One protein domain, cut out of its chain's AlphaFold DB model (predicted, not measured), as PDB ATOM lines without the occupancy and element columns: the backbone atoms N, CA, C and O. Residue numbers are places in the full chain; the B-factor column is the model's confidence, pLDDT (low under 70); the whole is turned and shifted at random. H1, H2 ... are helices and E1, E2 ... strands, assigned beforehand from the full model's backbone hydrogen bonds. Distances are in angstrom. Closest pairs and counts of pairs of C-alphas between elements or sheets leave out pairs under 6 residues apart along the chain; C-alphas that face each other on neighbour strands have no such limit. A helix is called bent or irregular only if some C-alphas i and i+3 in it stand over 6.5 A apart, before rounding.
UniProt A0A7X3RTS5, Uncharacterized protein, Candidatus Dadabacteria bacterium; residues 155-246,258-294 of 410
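Overview. This is residues 155 to 246 and 258 to 294 of the 410 residues of an uncharacterized protein of Candidatus Dadabacteria bacterium (UniProt A0A7X3RTS5). Expect little regular structure: one strongly twisted antiparallel sheet, E2, E1, E5, E4, E3 in order, with H2 packed on one face and small H1 and H3 at its margins. The 129 printed residues run H1, E1, E2, H2, E3, E4, H3, E5, mixed in class, with 49 in named elements. The whole is compact, radius of gyration of the C-alphas 14.5 A, spanning 42 by 34 by 27 A.

Along the chain. Find C-alpha 155 at (-38.833, 2.820, -55.612); H1 runs to 160, only just irregular, C-alphas 155 and 158 being 6.7 A apart. Next come E1, 175 to 180; E2, 189 to 193; H2, 215 to 223; E3, 235 to 239; E4, 264 to 270, 19.6 A long; H3, 272 to 275; and E5, 287 to 293, 18.1 A long, ending at (-47.383, 10.961, -34.602).

Arrangement. In the hairpin E1 and E2, find N 178 and O 192 within hydrogen-bond range, 2.9 A. Likewise see N 175 and O 291, 2.7 A, for E1 and E5; N 268 and O 290, 2.9 A, for E5 and E4; N 236 and O 267, 2.8 A, for E4 and E3. H2 is on the sheet, height 7.5 A; its closest C-alphas to E3 are Ala 222 and Leu 236, 6.3 A. H1 only grazes the sheet; H3 is not on it. H2 has every O i to N i+4 pair within range, H1 1 of 2; H3 is too short.

Size, cuts and confidence. C-alphas 246 and 279 are farthest apart, 43.1 A. Residues 247 to 257 are not printed, a 12.7 A gap between C-alphas 246 and 258. Long links join H1 to E1, E2 to H2, H2 to E3 and H3 to E5. pLDDT is under 70 in 50 residues, among them 282 to 294.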
ATOM      1  N   SER A 155     -38.222   1.747 -54.803       64.25
ATOM      2  CA  SER A 155     -38.833   2.820 -55.612       64.25
ATOM      3  C   SER A 155     -39.906   3.630 -54.885       64.25
ATOM      4  O   SER A 155     -40.287   4.693 -55.366       64.25
ATOM      5  N   PHE A 156     -40.425   3.121 -53.768       63.09
ATOM      6  CA  PHE A 156     -41.440   3.803 -52.966       63.09
ATOM      7  C   PHE A 156     -40.835   4.675 -51.874       63.09
ATOM      8  O   PHE A 156     -41.513   5.544 -51.336       63.09
ATOM      9  N   ARG A 157     -39.556   4.473 -51.556       71.44
ATOM     10  CA  ARG A 157     -38.906   5.183 -50.462       71.44
ATOM     11  C   ARG A 157     -38.932   6.692 -50.663       71.44
ATOM     12  O   ARG A 157     -39.352   7.386 -49.756       71.44
ATOM     13  N   ASP A 158     -38.625   7.169 -51.865       65.00
ATOM     14  CA  ASP A 158     -38.663   8.601 -52.204       65.00
ATOM     15  C   ASP A 158     -40.060   9.228 -52.033       65.00
ATOM     16  O   ASP A 158     -40.187  10.431 -51.822       65.00
ATOM     17  N   VAL A 159     -41.121   8.418 -52.143       60.47
ATOM     18  CA  VAL A 159     -42.510   8.861 -51.944       60.47
ATOM     19  C   VAL A 159     -42.820   9.001 -50.455       60.47
ATOM     20  O   VAL A 159     -43.510   9.936 -50.063       60.47
ATOM     21  N   PHE A 160     -42.287   8.096 -49.634       60.25
ATOM     22  CA  PHE A 160     -42.539   8.041 -48.192       60.25
ATOM     23  C   PHE A 160     -41.526   8.818 -47.347       60.25
ATOM     24  O   PHE A 160     -41.791   9.065 -46.180       60.25
ATOM     25  N   THR A 161     -40.387   9.230 -47.907       59.16
ATOM     26  CA  THR A 161     -39.431  10.109 -47.219       59.16
ATOM     27  C   THR A 161     -39.780  11.585 -47.358       59.16
ATOM     28  O   THR A 161     -39.209  12.361 -46.611       59.16
ATOM     29  N   ALA A 162     -40.692  11.948 -48.277       45.38
ATOM     30  CA  ALA A 162     -41.368  13.233 -48.558       45.38
ATOM     31  C   ALA A 162     -40.596  14.577 -48.469       45.38
ATOM     32  O   ALA A 162     -41.014  15.540 -49.111       45.38
ATOM     33  N   SER A 163     -39.459  14.692 -47.790       47.22
ATOM     34  CA  SER A 163     -38.625  15.887 -47.741       47.22
ATOM     35  C   SER A 163     -37.597  15.933 -48.874       47.22
ATOM     36  O   SER A 163     -37.084  17.009 -49.166       47.22
ATOM     37  N   GLY A 164     -37.318  14.817 -49.564       40.91
ATOM     38  CA  GLY A 164     -36.448  14.779 -50.753       40.91
ATOM     39  C   GLY A 164     -35.009  15.265 -50.526       40.91
ATOM     40  O   GLY A 164     -34.259  15.431 -51.488       40.91
ATOM     41  N   VAL A 165     -34.619  15.498 -49.273       45.66
ATOM     42  CA  VAL A 165     -33.285  15.923 -48.862       45.66
ATOM     43  C   VAL A 165     -32.945  15.098 -47.630       45.66
ATOM     44  O   VAL A 165     -33.652  15.186 -46.632       45.66
ATOM     45  N   GLU A 166     -31.863  14.321 -47.701       52.06
ATOM     46  CA  GLU A 166     -31.329  13.474 -46.614       52.06
ATOM     47  C   GLU A 166     -31.066  14.235 -45.292       52.06
ATOM     48  O   GLU A 166     -30.730  13.616 -44.293       52.06
ATOM     49  N   GLU A 167     -31.236  15.560 -45.260       54.41
ATOM     50  CA  GLU A 167     -30.791  16.432 -44.170       54.41
ATOM     51  C   GLU A 167     -31.918  17.127 -43.382       54.41
ATOM     52  O   GLU A 167     -31.607  17.881 -42.470       54.41
ATOM     53  N   ASN A 168     -33.209  16.939 -43.691       56.72
ATOM     54  CA  ASN A 168     -34.278  17.636 -42.949       56.72
ATOM     55  C   ASN A 168     -35.527  16.773 -42.739       56.72
ATOM     56  O   ASN A 168     -36.586  17.040 -43.318       56.72
ATOM     57  N   TRP A 169     -35.424  15.749 -41.895       63.38
ATOM     58  CA  TRP A 169     -36.621  15.196 -41.267       63.38
ATOM     59  C   TRP A 169     -37.261  16.277 -40.396       63.38
ATOM     60  O   TRP A 169     -36.575  17.013 -39.687       63.38
ATOM     61  N   ARG A 170     -38.582  16.425 -40.494       63.72
ATOM     62  CA  ARG A 170     -39.336  17.361 -39.654       63.72
ATOM     63  C   ARG A 170     -40.031  16.581 -38.554       63.72
ATOM     64  O   ARG A 170     -40.524  15.481 -38.806       63.72
ATOM     65  N   SER A 171     -40.122  17.178 -37.368       59.84
ATOM     66  CA  SER A 171     -41.048  16.707 -36.335       59.84
ATOM     67  C   SER A 171     -42.432  16.525 -36.964       59.84
ATOM     68  O   SER A 171     -42.896  17.426 -37.660       59.84
ATOM     69  N   GLY A 172     -43.063  15.370 -36.744       65.19
ATOM     70  CA  GLY A 172     -44.361  15.029 -37.346       65.19
ATOM     71  C   GLY A 172     -44.300  14.283 -38.685       65.19
ATOM     72  O   GLY A 172     -45.347  13.969 -39.245       65.19
ATOM     73  N   SER A 173     -43.105  13.967 -39.201       71.69
ATOM     74  CA  SER A 173     -42.980  13.134 -40.405       71.69
ATOM     75  C   SER A 173     -43.576  11.741 -40.171       71.69
ATOM     76  O   SER A 173     -43.348  11.120 -39.130       71.69
ATOM     77  N   ILE A 174     -44.293  11.224 -41.172       74.00
ATOM     78  CA  ILE A 174     -44.768   9.840 -41.183       74.00
ATOM     79  C   ILE A 174     -43.781   8.961 -41.942       74.00
ATOM     80  O   ILE A 174     -43.421   9.227 -43.085       74.00
ATOM     81  N   TYR A 175     -43.408   7.862 -41.308       77.19
ATOM     82  CA  TYR A 175     -42.542   6.815 -41.805       77.19
ATOM     83  C   TYR A 175     -43.357   5.544 -41.956       77.19
ATOM     84  O   TYR A 175     -44.044   5.099 -41.035       77.19
ATOM     85  N   LEU A 176     -43.248   4.928 -43.123       82.50
ATOM     86  CA  LEU A 176     -43.876   3.645 -43.380       82.50
ATOM     87  C   LEU A 176     -42.862   2.520 -43.152       82.50
ATOM     88  O   LEU A 176     -41.741   2.570 -43.661       82.50
ATOM     89  N   PHE A 177     -43.271   1.472 -42.448       83.25
ATOM     90  CA  PHE A 177     -42.561   0.199 -42.452       83.25
ATOM     91  C   PHE A 177     -43.534  -0.952 -42.689       83.25
ATOM     92  O   PHE A 177     -44.729  -0.874 -42.411       83.25
ATOM     93  N   VAL A 178     -43.024  -2.028 -43.273       84.44
ATOM     94  CA  VAL A 178     -43.810  -3.217 -43.598       84.44
ATOM     95  C   VAL A 178     -43.085  -4.410 -43.018       84.44
ATOM     96  O   VAL A 178     -41.931  -4.663 -43.376       84.44
ATOM     97  N   ALA A 179     -43.756  -5.144 -42.135       84.00
ATOM     98  CA  ALA A 179     -43.199  -6.337 -41.517       84.00
ATOM     99  C   ALA A 179     -43.941  -7.593 -41.974       84.00
ATOM    100  O   ALA A 179     -45.164  -7.621 -42.126       84.00
ATOM    101  N   GLN A 180     -43.161  -8.650 -42.165       83.12
ATOM    102  CA  GLN A 180     -43.627  -9.987 -42.458       83.12
ATOM    103  C   GLN A 180     -43.796 -10.766 -41.151       83.12
ATOM    104  O   GLN A 180     -42.797 -11.160 -40.550       83.12
ATOM    105  N   TYR A 181     -45.037 -11.015 -40.723       75.69
ATOM    106  CA  TYR A 181     -45.359 -11.849 -39.555       75.69
ATOM    107  C   TYR A 181     -45.936 -13.222 -39.915       75.69
ATOM    108  O   TYR A 181     -47.096 -13.326 -40.293       75.69
ATOM    109  N   MET A 182     -45.156 -14.294 -39.771       73.94
ATOM    110  CA  MET A 182     -45.640 -15.661 -40.002       73.94
ATOM    111  C   MET A 182     -45.869 -16.399 -38.673       73.94
ATOM    112  O   MET A 182     -44.890 -16.772 -38.031       73.94
ATOM    113  N   ASP A 183     -47.127 -16.725 -38.335       68.00
ATOM    114  CA  ASP A 183     -47.554 -17.486 -37.131       68.00
ATOM    115  C   ASP A 183     -46.684 -18.705 -36.780       68.00
ATOM    116  O   ASP A 183     -46.577 -19.125 -35.630       68.00
ATOM    117  N   GLN A 184     -46.134 -19.363 -37.801       68.31
ATOM    118  CA  GLN A 184     -45.418 -20.634 -37.678       68.31
ATOM    119  C   GLN A 184     -43.924 -20.508 -38.005       68.31
ATOM    120  O   GLN A 184     -43.201 -21.506 -37.913       68.31
ATOM    121  N   ALA A 185     -43.446 -19.332 -38.426       67.00
ATOM    122  CA  ALA A 185     -42.042 -19.150 -38.772       67.00
ATOM    123  C   ALA A 185     -41.284 -18.485 -37.614       67.00
ATOM    124  O   ALA A 185     -41.744 -17.497 -37.055       67.00
ATOM    125  N   PRO A 186     -40.062 -18.947 -37.300       65.50
ATOM    126  CA  PRO A 186     -39.205 -18.308 -36.300       65.50
ATOM    127  C   PRO A 186     -38.607 -16.972 -36.782       65.50
ATOM    128  O   PRO A 186     -37.682 -16.452 -36.160       65.50
ATOM    129  N   GLN A 187     -39.044 -16.471 -37.938       74.19
ATOM    130  CA  GLN A 187     -38.492 -15.296 -38.591       74.19
ATOM    131  C   GLN A 187     -39.625 -14.330 -38.881       74.19
ATOM    132  O   GLN A 187     -40.545 -14.646 -39.636       74.19
ATOM    133  N   GLN A 188     -39.525 -13.162 -38.268       80.50
ATOM    134  CA  GLN A 188     -40.356 -12.014 -38.573       80.50
ATOM    135  C   GLN A 188     -39.432 -11.035 -39.267       80.50
ATOM    136  O   GLN A 188     -38.398 -10.687 -38.711       80.50
ATOM    137  N   THR A 189     -39.723 -10.668 -40.505       85.44
ATOM    138  CA  THR A 189     -38.750  -9.955 -41.336       85.44
ATOM    139  C   THR A 189     -39.287  -8.585 -41.694       85.44
ATOM    140  O   THR A 189     -40.396  -8.487 -42.210       85.44
ATOM    141  N   LEU A 190     -38.514  -7.526 -41.474       85.00
ATOM    142  CA  LEU A 190     -38.852  -6.212 -42.027       85.00
ATOM    143  C   LEU A 190     -38.679  -6.270 -43.549       85.00
ATOM    144  O   LEU A 190     -37.584  -6.514 -44.043       85.00
ATOM    145  N   ILE A 191     -39.763  -6.110 -44.303       86.06
ATOM    146  CA  ILE A 191     -39.748  -6.136 -45.774       86.06
ATOM    147  C   ILE A 191     -39.376  -4.757 -46.316       86.06
ATOM    148  O   ILE A 191     -38.641  -4.650 -47.294       86.06
ATOM    149  N   PHE A 192     -39.891  -3.711 -45.676       85.56
ATOM    150  CA  PHE A 192     -39.664  -2.324 -46.052       85.56
ATOM    151  C   PHE A 192     -39.503  -1.472 -44.804       85.56
ATOM    152  O   PHE A 192     -40.225  -1.662 -43.824       85.56
ATOM    153  N   ASN A 193     -38.594  -0.508 -44.866       84.81
ATOM    154  CA  ASN A 193     -38.465   0.526 -43.856       84.81
ATOM    155  C   ASN A 193     -38.169   1.867 -44.547       84.81
ATOM    156  O   ASN A 193     -37.211   1.981 -45.315       84.81
ATOM    157  N   GLY A 194     -39.011   2.870 -44.293       81.56
ATOM    158  CA  GLY A 194     -38.890   4.208 -44.870       81.56
ATOM    159  C   GLY A 194     -37.623   4.958 -44.451       81.56
ATOM    160  O   GLY A 194     -37.162   5.806 -45.209       81.56
ATOM    161  N   LEU A 195     -37.028   4.611 -43.305       77.31
ATOM    162  CA  LEU A 195     -35.783   5.207 -42.809       77.31
ATOM    163  C   LEU A 195     -34.556   4.691 -43.566       77.31
ATOM    164  O   LEU A 195     -33.654   5.459 -43.881       77.31
ATOM    165  N   GLY A 196     -34.511   3.391 -43.874       79.31
ATOM    166  CA  GLY A 196     -33.244   2.730 -44.185       79.31
ATOM    167  C   GLY A 196     -33.393   1.335 -44.794       79.31
ATOM    168  O   GLY A 196     -34.347   0.617 -44.519       79.31
ATOM    169  N   THR A 197     -32.501   0.946 -45.719       83.25
ATOM    170  CA  THR A 197     -32.539  -0.403 -46.355       83.25
ATOM    171  C   THR A 197     -31.856  -1.426 -45.465       83.25
ATOM    172  O   THR A 197     -32.106  -2.621 -45.551       83.25
ATOM    173  N   GLU A 198     -31.013  -0.948 -44.568       81.44
ATOM    174  CA  GLU A 198     -30.338  -1.702 -43.539       81.44
ATOM    175  C   GLU A 198     -31.259  -2.552 -42.665       81.44
ATOM    176  O   GLU A 198     -30.814  -3.608 -42.221       81.44
ATOM    177  N   PHE A 199     -32.496  -2.118 -42.415       80.31
ATOM    178  CA  PHE A 199     -33.483  -2.837 -41.610       80.31
ATOM    179  C   PHE A 199     -34.198  -3.908 -42.420       80.31
ATOM    180  O   PHE A 199     -34.701  -4.880 -41.860       80.31
ATOM    181  N   GLU A 200     -34.231  -3.748 -43.740       87.44
ATOM    182  CA  GLU A 200     -34.913  -4.672 -44.627       87.44
ATOM    183  C   GLU A 200     -34.198  -6.027 -44.624       87.44
ATOM    184  O   GLU A 200     -32.971  -6.130 -44.594       87.44
ATOM    185  N   ASN A 201     -34.978  -7.100 -44.672       86.50
ATOM    186  CA  ASN A 201     -34.522  -8.483 -44.590       86.50
ATOM    187  C   ASN A 201     -33.852  -8.870 -43.257       86.50
ATOM    188  O   ASN A 201     -33.283  -9.962 -43.159       86.50
ATOM    189  N   ARG A 202     -33.924  -8.024 -42.219       84.94
ATOM    190  CA  ARG A 202     -33.502  -8.400 -40.864       84.94
ATOM    191  C   ARG A 202     -34.622  -9.099 -40.117       84.94
ATOM    192  O   ARG A 202     -35.795  -8.771 -40.282       84.94
ATOM    193  N   ASN A 203     -34.226 -10.043 -39.266       85.81
ATOM    194  CA  ASN A 203     -35.137 -10.650 -38.313       85.81
ATOM    195  C   ASN A 203     -35.471  -9.619 -37.224       85.81
ATOM    196  O   ASN A 203     -34.575  -9.190 -36.503       85.81
ATOM    197  N   ALA A 204     -36.736  -9.228 -37.135       82.56
ATOM    198  CA  ALA A 204     -37.296  -8.357 -36.112       82.56
ATOM    199  C   ALA A 204     -37.610  -9.110 -34.805       82.56
ATOM    200  O   ALA A 204     -37.942  -8.486 -33.801       82.56
ATOM    201  N   VAL A 205     -37.479 -10.446 -34.782       81.88
ATOM    202  CA  VAL A 205     -37.544 -11.217 -33.532       81.88
ATOM    203  C   VAL A 205     -36.392 -10.781 -32.627       81.88
ATOM    204  O   VAL A 205     -35.225 -10.988 -32.964       81.88
ATOM    205  N   GLY A 206     -36.726 -10.220 -31.466       81.88
ATOM    206  CA  GLY A 206     -35.751  -9.679 -30.511       81.88
ATOM    207  C   GLY A 206     -35.503  -8.181 -30.654       81.88
ATOM    208  O   GLY A 206     -34.633  -7.659 -29.967       81.88
ATOM    209  N   LEU A 207     -36.214  -7.499 -31.556       82.69
ATOM    210  CA  LEU A 207     -36.166  -6.046 -31.630       82.69
ATOM    211  C   LEU A 207     -37.001  -5.474 -30.482       82.69
ATOM    212  O   LEU A 207     -38.227  -5.604 -30.475       82.69
ATOM    213  N   GLU A 208     -36.317  -4.883 -29.513       82.69
ATOM    214  CA  GLU A 208     -36.908  -4.223 -28.353       82.69
ATOM    215  C   GLU A 208     -36.861  -2.704 -28.547       82.69
ATOM    216  O   GLU A 208     -35.917  -2.180 -29.143       82.69
ATOM    217  N   ASP A 209     -37.891  -2.006 -28.069       81.62
ATOM    218  CA  ASP A 209     -37.819  -0.564 -27.848       81.62
ATOM    219  C   ASP A 209     -36.978  -0.237 -26.594       81.62
ATOM    220  O   ASP A 209     -36.506  -1.137 -25.899       81.62
ATOM    221  N   GLU A 210     -36.774   1.043 -26.269       78.88
ATOM    222  CA  GLU A 210     -35.952   1.409 -25.094       78.88
ATOM    223  C   GLU A 210     -36.597   0.999 -23.772       78.88
ATOM    224  O   GLU A 210     -35.915   0.789 -22.769       78.88
ATOM    225  N   GLY A 211     -37.919   0.833 -23.779       79.19
ATOM    226  CA  GLY A 211     -38.671   0.267 -22.671       79.19
ATOM    227  C   GLY A 211     -38.520  -1.252 -22.552       79.19
ATOM    228  O   GLY A 211     -39.235  -1.859 -21.755       79.19
ATOM    229  N   GLY A 212     -37.649  -1.893 -23.343       82.06
ATOM    230  CA  GLY A 212     -37.478  -3.346 -23.374       82.06
ATOM    231  C   GLY A 212     -38.694  -4.082 -23.941       82.06
ATOM    232  O   GLY A 212     -38.859  -5.282 -23.715       82.06
ATOM    233  N   ARG A 213     -39.603  -3.379 -24.631       81.31
ATOM    234  CA  ARG A 213     -40.803  -3.985 -25.207       81.31
ATOM    235  C   ARG A 213     -40.471  -4.509 -26.584       81.31
ATOM    236  O   ARG A 213     -40.061  -3.769 -27.474       81.31
ATOM    237  N   MET A 214     -40.717  -5.794 -26.776       82.00
ATOM    238  CA  MET A 214     -40.579  -6.441 -28.070       82.00
ATOM    239  C   MET A 214     -41.554  -5.798 -29.058       82.00
ATOM    240  O   MET A 214     -42.771  -5.892 -28.886       82.00
ATOM    241  N   ILE A 215     -41.036  -5.187 -30.125       78.12
ATOM    242  CA  ILE A 215     -41.860  -4.565 -31.173       78.12
ATOM    243  C   ILE A 215     -42.884  -5.555 -31.716       78.12
ATOM    244  O   ILE A 215     -44.013  -5.195 -32.013       78.12
ATOM    245  N   MET A 216     -42.532  -6.829 -31.794       76.62
ATOM    246  CA  MET A 216     -43.417  -7.837 -32.364       76.62
ATOM    247  C   MET A 216     -44.575  -8.203 -31.425       76.62
ATOM    248  O   MET A 216     -45.692  -8.384 -31.902       76.62
ATOM    249  N   ASP A 217     -44.362  -8.191 -30.107       75.81
ATOM    250  CA  ASP A 217     -45.442  -8.366 -29.125       75.81
ATOM    251  C   ASP A 217     -46.402  -7.171 -29.173       75.81
ATOM    252  O   ASP A 217     -47.620  -7.307 -29.071       75.81
ATOM    253  N   LEU A 218     -45.843  -5.980 -29.389       70.94
ATOM    254  CA  LEU A 218     -46.579  -4.744 -29.586       70.94
ATOM    255  C   LEU A 218     -47.418  -4.762 -30.881       70.94
ATOM    256  O   LEU A 218     -48.530  -4.227 -30.908       70.94
ATOM    257  N   ILE A 219     -46.928  -5.413 -31.930       72.81
ATOM    258  CA  ILE A 219     -47.641  -5.621 -33.195       72.81
ATOM    259  C   ILE A 219     -48.793  -6.607 -33.024       72.81
ATOM    260  O   ILE A 219     -49.917  -6.305 -33.419       72.81
ATOM    261  N   GLU A 220     -48.528  -7.759 -32.410       76.00
ATOM    262  CA  GLU A 220     -49.535  -8.791 -32.144       76.00
ATOM    263  C   GLU A 220     -50.671  -8.217 -31.288       76.00
ATOM    264  O   GLU A 220     -51.847  -8.305 -31.637       76.00
ATOM    265  N   ALA A 221     -50.305  -7.469 -30.247       69.50
ATOM    266  CA  ALA A 221     -51.221  -6.693 -29.425       69.50
ATOM    267  C   ALA A 221     -52.051  -5.658 -30.208       69.50
ATOM    268  O   ALA A 221     -53.158  -5.322 -29.794       69.50
ATOM    269  N   ALA A 222     -51.532  -5.111 -31.310       67.06
ATOM    270  CA  ALA A 222     -52.280  -4.180 -32.155       67.06
ATOM    271  C   ALA A 222     -53.305  -4.895 -33.036       67.06
ATOM    272  O   ALA A 222     -54.414  -4.388 -33.226       67.06
ATOM    273  N   ALA A 223     -52.921  -6.063 -33.551       69.19
ATOM    274  CA  ALA A 223     -53.725  -6.870 -34.455       69.19
ATOM    275  C   ALA A 223     -54.894  -7.562 -33.728       69.19
ATOM    276  O   ALA A 223     -56.035  -7.501 -34.192       69.19
ATOM    277  N   ASP A 224     -54.641  -8.134 -32.546       69.00
ATOM    278  CA  ASP A 224     -55.596  -8.997 -31.833       69.00
ATOM    279  C   ASP A 224     -56.654  -8.250 -30.995       69.00
ATOM    280  O   ASP A 224     -57.553  -8.859 -30.403       69.00
ATOM    281  N   GLY A 225     -56.621  -6.914 -30.983       60.09
ATOM    282  CA  GLY A 225     -57.600  -6.072 -30.291       60.09
ATOM    283  C   GLY A 225     -57.100  -5.506 -28.957       60.09
ATOM    284  O   GLY A 225     -55.910  -5.553 -28.669       60.09
ATOM    285  N   PRO A 226     -57.976  -4.879 -28.147       47.84
ATOM    286  CA  PRO A 226     -57.549  -3.943 -27.111       47.84
ATOM    287  C   PRO A 226     -56.747  -4.632 -25.999       47.84
ATOM    288  O   PRO A 226     -57.305  -5.251 -25.090       47.84
ATOM    289  N   VAL A 227     -55.425  -4.480 -26.058       50.94
ATOM    290  CA  VAL A 227     -54.523  -4.674 -24.920       50.94
ATOM    291  C   VAL A 227     -54.797  -3.594 -23.871       50.94
ATOM    292  O   VAL A 227     -55.258  -2.503 -24.208       50.94
ATOM    293  N   GLN A 228     -54.571  -3.920 -22.593       49.12
ATOM    294  CA  GLN A 228     -55.052  -3.171 -21.418       49.12
ATOM    295  C   GLN A 228     -54.697  -1.672 -21.371       49.12
ATOM    296  O   GLN A 228     -55.355  -0.954 -20.622       49.12
ATOM    297  N   ASP A 229     -53.770  -1.196 -22.205       52.69
ATOM    298  CA  ASP A 229     -53.307   0.196 -22.250       52.69
ATOM    299  C   ASP A 229     -53.640   0.947 -23.558       52.69
ATOM    300  O   ASP A 229     -53.029   1.973 -23.844       52.69
ATOM    301  N   ARG A 230     -54.604   0.476 -24.368       53.50
ATOM    302  CA  ARG A 230     -54.934   1.102 -25.670       53.50
ATOM    303  C   ARG A 230     -56.298   1.782 -25.724       53.50
ATOM    304  O   ARG A 230     -57.286   1.287 -25.182       53.50
ATOM    305  N   THR A 231     -56.339   2.907 -26.435       49.28
ATOM    306  CA  THR A 231     -57.531   3.719 -26.702       49.28
ATOM    307  C   THR A 231     -58.372   3.162 -27.850       49.28
ATOM    308  O   THR A 231     -59.592   3.133 -27.706       49.28
ATOM    309  N   GLU A 232     -57.770   2.628 -28.922       63.16
ATOM    310  CA  GLU A 232     -58.486   2.096 -30.098       63.16
ATOM    311  C   GLU A 232     -57.719   0.949 -30.802       63.16
ATOM    312  O   GLU A 232     -56.504   0.807 -30.655       63.16
ATOM    313  N   LYS A 233     -58.430   0.078 -31.545       71.00
ATOM    314  CA  LYS A 233     -57.827  -1.037 -32.312       71.00
ATOM    315  C   LYS A 233     -56.869  -0.463 -33.365       71.00
ATOM    316  O   LYS A 233     -57.257   0.437 -34.103       71.00
ATOM    317  N   GLY A 234     -55.658  -1.011 -33.451       77.88
ATOM    318  CA  GLY A 234     -54.667  -0.646 -34.465       77.88
ATOM    319  C   GLY A 234     -53.626   0.387 -34.033       77.88
ATOM    320  O   GLY A 234     -52.576   0.423 -34.650       77.88
ATOM    321  N   PHE A 235     -53.804   1.175 -32.970       84.25
ATOM    322  CA  PHE A 235     -52.742   2.108 -32.545       84.25
ATOM    323  C   PHE A 235     -51.733   1.462 -31.608       84.25
ATOM    324  O   PHE A 235     -52.113   0.698 -30.720       84.25
ATOM    325  N   LEU A 236     -50.455   1.777 -31.791       83.81
ATOM    326  CA  LEU A 236     -49.341   1.275 -31.007       83.81
ATOM    327  C   LEU A 236     -48.408   2.415 -30.589       83.81
ATOM    328  O   LEU A 236     -47.815   3.061 -31.447       83.81
ATOM    329  N   ASP A 237     -48.205   2.571 -29.282       85.12
ATOM    330  CA  ASP A 237     -47.188   3.460 -28.723       85.12
ATOM    331  C   ASP A 237     -45.897   2.698 -28.404       85.12
ATOM    332  O   ASP A 237     -45.940   1.639 -27.775       85.12
ATOM    333  N   TYR A 238     -44.751   3.243 -28.811       85.12
ATOM    334  CA  TYR A 238     -43.422   2.671 -28.566       85.12
ATOM    335  C   TYR A 238     -42.342   3.761 -28.523       85.12
ATOM    336  O   TYR A 238     -42.618   4.914 -28.853       85.12
ATOM    337  N   CYS A 239     -41.133   3.421 -28.077       85.31
ATOM    338  CA  CYS A 239     -39.991   4.342 -28.071       85.31
ATOM    339  C   CYS A 239     -39.086   4.034 -29.270       85.31
ATOM    340  O   CYS A 239     -38.724   2.880 -29.496       85.31
ATOM    341  N   TRP A 240     -38.763   5.029 -30.083       84.00
ATOM    342  CA  TRP A 240     -37.927   4.846 -31.263       84.00
ATOM    343  C   TRP A 240     -37.181   6.118 -31.601       84.00
ATOM    344  O   TRP A 240     -37.675   7.207 -31.337       84.00
ATOM    345  N   ASP A 241     -36.045   5.970 -32.265       80.25
ATOM    346  CA  ASP A 241     -35.226   7.083 -32.725       80.25
ATOM    347  C   ASP A 241     -36.036   8.139 -33.507       80.25
ATOM    348  O   ASP A 241     -36.957   7.819 -34.279       80.25
ATOM    349  N   ASP A 242     -35.746   9.417 -33.266       80.44
ATOM    350  CA  ASP A 242     -36.285  10.524 -34.049       80.44
ATOM    351  C   ASP A 242     -35.239  10.980 -35.058       80.44
ATOM    352  O   ASP A 242     -34.316  11.696 -34.708       80.44
ATOM    353  N   PRO A 243     -35.389  10.649 -36.347       71.06
ATOM    354  CA  PRO A 243     -34.377  11.021 -37.327       71.06
ATOM    355  C   PRO A 243     -34.329  12.544 -37.584       71.06
ATOM    356  O   PRO A 243     -33.491  12.999 -38.361       71.06
ATOM    357  N   ALA A 244     -35.245  13.333 -37.000       73.00
ATOM    358  CA  ALA A 244     -35.193  14.795 -36.996       73.00
ATOM    359  C   ALA A 244     -34.305  15.368 -35.879       73.00
ATOM    360  O   ALA A 244     -33.878  16.523 -35.982       73.00
ATOM    361  N   THR A 245     -34.019  14.601 -34.827       72.12
ATOM    362  CA  THR A 245     -33.007  14.964 -33.841       72.12
ATOM    363  C   THR A 245     -31.650  14.505 -34.373       72.12
ATOM    364  O   THR A 245     -31.456  13.380 -34.811       72.12
ATOM    365  N   VAL A 246     -30.728  15.460 -34.507       59.97
ATOM    366  CA  VAL A 246     -29.381  15.246 -35.075       59.97
ATOM    367  C   VAL A 246     -28.348  15.072 -33.945       59.97
ATOM    368  O   VAL A 246     -27.153  14.976 -34.200       59.97
ATOM    369  N   THR A 258     -30.292   2.337 -36.368       53.84
ATOM    370  CA  THR A 258     -31.324   2.735 -35.382       53.84
ATOM    371  C   THR A 258     -31.529   1.770 -34.217       53.84
ATOM    372  O   THR A 258     -32.246   0.770 -34.293       53.84
ATOM    373  N   ALA A 259     -30.855   2.095 -33.116       54.50
ATOM    374  CA  ALA A 259     -31.211   1.567 -31.816       54.50
ATOM    375  C   ALA A 259     -32.605   2.090 -31.417       54.50
ATOM    376  O   ALA A 259     -33.051   3.119 -31.932       54.50
ATOM    377  N   PRO A 260     -33.302   1.394 -30.512       61.00
ATOM    378  CA  PRO A 260     -34.343   2.038 -29.728       61.00
ATOM    379  C   PRO A 260     -33.858   3.422 -29.243       61.00
ATOM    380  O   PRO A 260     -32.705   3.544 -28.840       61.00
ATOM    381  N   GLY A 261     -34.714   4.440 -29.388       70.94
ATOM    382  CA  GLY A 261     -34.436   5.837 -29.038       70.94
ATOM    383  C   GLY A 261     -35.489   6.399 -28.076       70.94
ATOM    384  O   GLY A 261     -36.608   5.876 -28.018       70.94
ATOM    385  N   ASP A 262     -35.154   7.481 -27.371       76.62
ATOM    386  CA  ASP A 262     -35.985   8.090 -26.309       76.62
ATOM    387  C   ASP A 262     -37.257   8.785 -26.847       76.62
ATOM    388  O   ASP A 262     -38.110   9.300 -26.113       76.62
ATOM    389  N   SER A 263     -37.428   8.813 -28.168       81.19
ATOM    390  CA  SER A 263     -38.552   9.485 -28.803       81.19
ATOM    391  C   SER A 263     -39.793   8.595 -28.840       81.19
ATOM    392  O   SER A 263     -39.870   7.579 -29.529       81.19
ATOM    393  N   ARG A 264     -40.839   9.006 -28.121       84.31
ATOM    394  CA  ARG A 264     -42.140   8.330 -28.166       84.31
ATOM    395  C   ARG A 264     -42.770   8.458 -29.557       84.31
ATOM    396  O   ARG A 264     -42.939   9.564 -30.067       84.31
ATOM    397  N   LYS A 265     -43.197   7.329 -30.117       84.38
ATOM    398  CA  LYS A 265     -43.930   7.226 -31.381       84.38
ATOM    399  C   LYS A 265     -45.295   6.605 -31.157       84.38
ATOM    400  O   LYS A 265     -45.421   5.669 -30.370       84.38
ATOM    401  N   THR A 266     -46.266   7.062 -31.935       85.12
ATOM    402  CA  THR A 266     -47.533   6.366 -32.146       85.12
ATOM    403  C   THR A 266     -47.598   5.890 -33.597       85.12
ATOM    404  O   THR A 266     -47.445   6.672 -34.541       85.12
ATOM    405  N   SER A 267     -47.808   4.588 -33.773       84.12
ATOM    406  CA  SER A 267     -48.048   3.940 -35.061       84.12
ATOM    407  C   SER A 267     -49.495   3.509 -35.196       84.12
ATOM    408  O   SER A 267     -50.082   3.024 -34.233       84.12
ATOM    409  N   TYR A 268     -50.037   3.586 -36.408       85.62
ATOM    410  CA  TYR A 268     -51.239   2.854 -36.779       85.62
ATOM    411  C   TYR A 268     -50.852   1.595 -37.553       85.62
ATOM    412  O   TYR A 268     -50.093   1.624 -38.524       85.62
ATOM    413  N   VAL A 269     -51.368   0.482 -37.060       84.00
ATOM    414  CA  VAL A 269     -51.097  -0.883 -37.466       84.00
ATOM    415  C   VAL A 269     -52.344  -1.409 -38.142       84.00
ATOM    416  O   VAL A 269     -53.398  -1.531 -37.513       84.00
ATOM    417  N   VAL A 270     -52.215  -1.743 -39.419       82.25
ATOM    418  CA  VAL A 270     -53.317  -2.299 -40.191       82.25
ATOM    419  C   VAL A 270     -52.900  -3.624 -40.814       82.25
ATOM    420  O   VAL A 270     -51.878  -3.726 -41.498       82.25
ATOM    421  N   ASP A 271     -53.702  -4.656 -40.558       81.88
ATOM    422  CA  ASP A 271     -53.707  -5.849 -41.394       81.88
ATOM    423  C   ASP A 271     -54.510  -5.495 -42.652       81.88
ATOM    424  O   ASP A 271     -55.716  -5.238 -42.561       81.88
ATOM    425  N   PRO A 272     -53.875  -5.434 -43.830       78.12
ATOM    426  CA  PRO A 272     -54.563  -5.045 -45.038       78.12
ATOM    427  C   PRO A 272     -55.613  -6.079 -45.469       78.12
ATOM    428  O   PRO A 272     -56.552  -5.716 -46.172       78.12
ATOM    429  N   PHE A 273     -55.521  -7.346 -45.047       79.69
ATOM    430  CA  PHE A 273     -56.595  -8.313 -45.273       79.69
ATOM    431  C   PHE A 273     -57.808  -7.998 -44.398       79.69
ATOM    432  O   PHE A 273     -58.915  -7.937 -44.931       79.69
ATOM    433  N   ASP A 274     -57.612  -7.710 -43.107       80.06
ATOM    434  CA  ASP A 274     -58.699  -7.273 -42.215       80.06
ATOM    435  C   ASP A 274     -59.332  -5.964 -42.717       80.06
ATOM    436  O   ASP A 274     -60.556  -5.860 -42.822       80.06
ATOM    437  N   TYR A 275     -58.506  -5.001 -43.141       80.31
ATOM    438  CA  TYR A 275     -58.948  -3.739 -43.743       80.31
ATOM    439  C   TYR A 275     -59.815  -3.951 -44.988       80.31
ATOM    440  O   TYR A 275     -60.869  -3.332 -45.140       80.31
ATOM    441  N   LEU A 276     -59.416  -4.880 -45.859       78.19
ATOM    442  CA  LEU A 276     -60.173  -5.236 -47.059       78.19
ATOM    443  C   LEU A 276     -61.343  -6.201 -46.776       78.19
ATOM    444  O   LEU A 276     -62.054  -6.583 -47.708       78.19
ATOM    445  N   GLY A 277     -61.564  -6.630 -45.529       81.94
ATOM    446  CA  GLY A 277     -62.579  -7.632 -45.181       81.94
ATOM    447  C   GLY A 277     -62.327  -9.004 -45.825       81.94
ATOM    448  O   GLY A 277     -63.267  -9.748 -46.141       81.94
ATOM    449  N   LEU A 278     -61.060  -9.323 -46.076       79.81
ATOM    450  CA  LEU A 278     -60.593 -10.566 -46.667       79.81
ATOM    451  C   LEU A 278     -60.085 -11.505 -45.573       79.81
ATOM    452  O   LEU A 278     -59.473 -11.084 -44.600       79.81
ATOM    453  N   ASP A 279     -60.325 -12.802 -45.757       77.50
ATOM    454  CA  ASP A 279     -59.705 -13.809 -44.903       77.50
ATOM    455  C   ASP A 279     -58.220 -13.889 -45.300       77.50
ATOM    456  O   ASP A 279     -57.945 -14.133 -46.484       77.50
ATOM    457  N   PRO A 280     -57.258 -13.664 -44.384       74.00
ATOM    458  CA  PRO A 280     -55.850 -13.731 -44.739       74.00
ATOM    459  C   PRO A 280     -55.513 -15.150 -45.230       74.00
ATOM    460  O   PRO A 280     -55.980 -16.139 -44.644       74.00
ATOM    461  N   PRO A 281     -54.718 -15.294 -46.306       73.56
ATOM    462  CA  PRO A 281     -54.199 -16.596 -46.703       73.56
ATOM    463  C   PRO A 281     -53.499 -17.271 -45.514       73.56
ATOM    464  O   PRO A 281     -52.900 -16.616 -44.661       73.56
ATOM    465  N   THR A 282     -53.560 -18.600 -45.421       64.69
ATOM    466  CA  THR A 282     -52.881 -19.306 -44.324       64.69
ATOM    467  C   THR A 282     -51.372 -19.066 -44.415       64.69
ATOM    468  O   THR A 282     -50.742 -19.469 -45.389       64.69
ATOM    469  N   GLY A 283     -50.796 -18.423 -43.395       61.09
ATOM    470  CA  GLY A 283     -49.390 -18.010 -43.392       61.09
ATOM    471  C   GLY A 283     -49.127 -16.678 -44.092       61.09
ATOM    472  O   GLY A 283     -47.967 -16.389 -44.391       61.09
ATOM    473  N   SER A 284     -50.163 -15.880 -44.369       59.12
ATOM    474  CA  SER A 284     -49.966 -14.572 -44.968       59.12
ATOM    475  C   SER A 284     -49.540 -13.532 -43.960       59.12
ATOM    476  O   SER A 284     -50.265 -13.285 -43.003       59.12
ATOM    477  N   PRO A 285     -48.389 -12.897 -44.192       58.03
ATOM    478  CA  PRO A 285     -47.726 -12.177 -43.140       58.03
ATOM    479  C   PRO A 285     -47.543 -10.748 -43.628       58.03
ATOM    480  O   PRO A 285     -46.508 -10.434 -44.213       58.03
ATOM    481  N   LEU A 286     -48.563  -9.906 -43.506       58.84
ATOM    482  CA  LEU A 286     -48.404  -8.520 -43.918       58.84
ATOM    483  C   LEU A 286     -49.117  -7.618 -42.938       58.84
ATOM    484  O   LEU A 286     -50.335  -7.553 -42.926       58.84
ATOM    485  N   VAL A 287     -48.334  -6.930 -42.125       62.06
ATOM    486  CA  VAL A 287     -48.836  -5.840 -41.307       62.06
ATOM    487  C   VAL A 287     -48.152  -4.577 -41.808       62.06
ATOM    488  O   VAL A 287     -46.922  -4.527 -41.929       62.06
ATOM    489  N   ILE A 288     -48.968  -3.597 -42.188       62.31
ATOM    490  CA  ILE A 288     -48.510  -2.304 -42.683       62.31
ATOM    491  C   ILE A 288     -48.562  -1.331 -41.512       62.31
ATOM    492  O   ILE A 288     -49.580  -1.216 -40.827       62.31
ATOM    493  N   PHE A 289     -47.442  -0.650 -41.288       63.81
ATOM    494  CA  PHE A 289     -47.271   0.312 -40.213       63.81
ATOM    495  C   PHE A 289     -47.051   1.696 -40.786       63.81
ATOM    496  O   PHE A 289     -46.061   1.918 -41.485       63.81
ATOM    497  N   GLY A 290     -47.922   2.637 -40.438       60.22
ATOM    498  CA  GLY A 290     -47.565   4.050 -40.479       60.22
ATOM    499  C   GLY A 290     -47.176   4.506 -39.085       60.22
ATOM    500  O   GLY A 290     -48.027   4.554 -38.204       60.22
ATOM    501  N   SER A 291     -45.906   4.840 -38.897       63.44
ATOM    502  CA  SER A 291     -45.365   5.484 -37.700       63.44
ATOM    503  C   SER A 291     -45.227   6.961 -37.966       63.44
ATOM    504  O   SER A 291     -44.506   7.306 -38.892       63.44
ATOM    505  N   GLY A 292     -45.798   7.852 -37.164       56.97
ATOM    506  CA  GLY A 292     -45.481   9.262 -37.406       56.97
ATOM    507  C   GLY A 292     -46.058  10.306 -36.484       56.97
ATOM    508  O   GLY A 292     -45.638  11.456 -36.579       56.97
ATOM    509  N   ILE A 293     -46.963   9.955 -35.571       57.53
ATOM    510  CA  ILE A 293     -47.383  10.961 -34.602       57.53
ATOM    511  C   ILE A 293     -46.376  10.946 -33.462       57.53
ATOM    512  O   ILE A 293     -46.171   9.926 -32.800       57.53
ATOM    513  N   TYR A 294     -45.763  12.102 -33.250       63.19
ATOM    514  CA  TYR A 294     -45.078  12.454 -32.021       63.19
ATOM    515  C   TYR A 294     -46.153  13.042 -31.117       63.19
ATOM    516  O   TYR A 294     -46.460  14.230 -31.256       63.19
TER     517      TYR A 294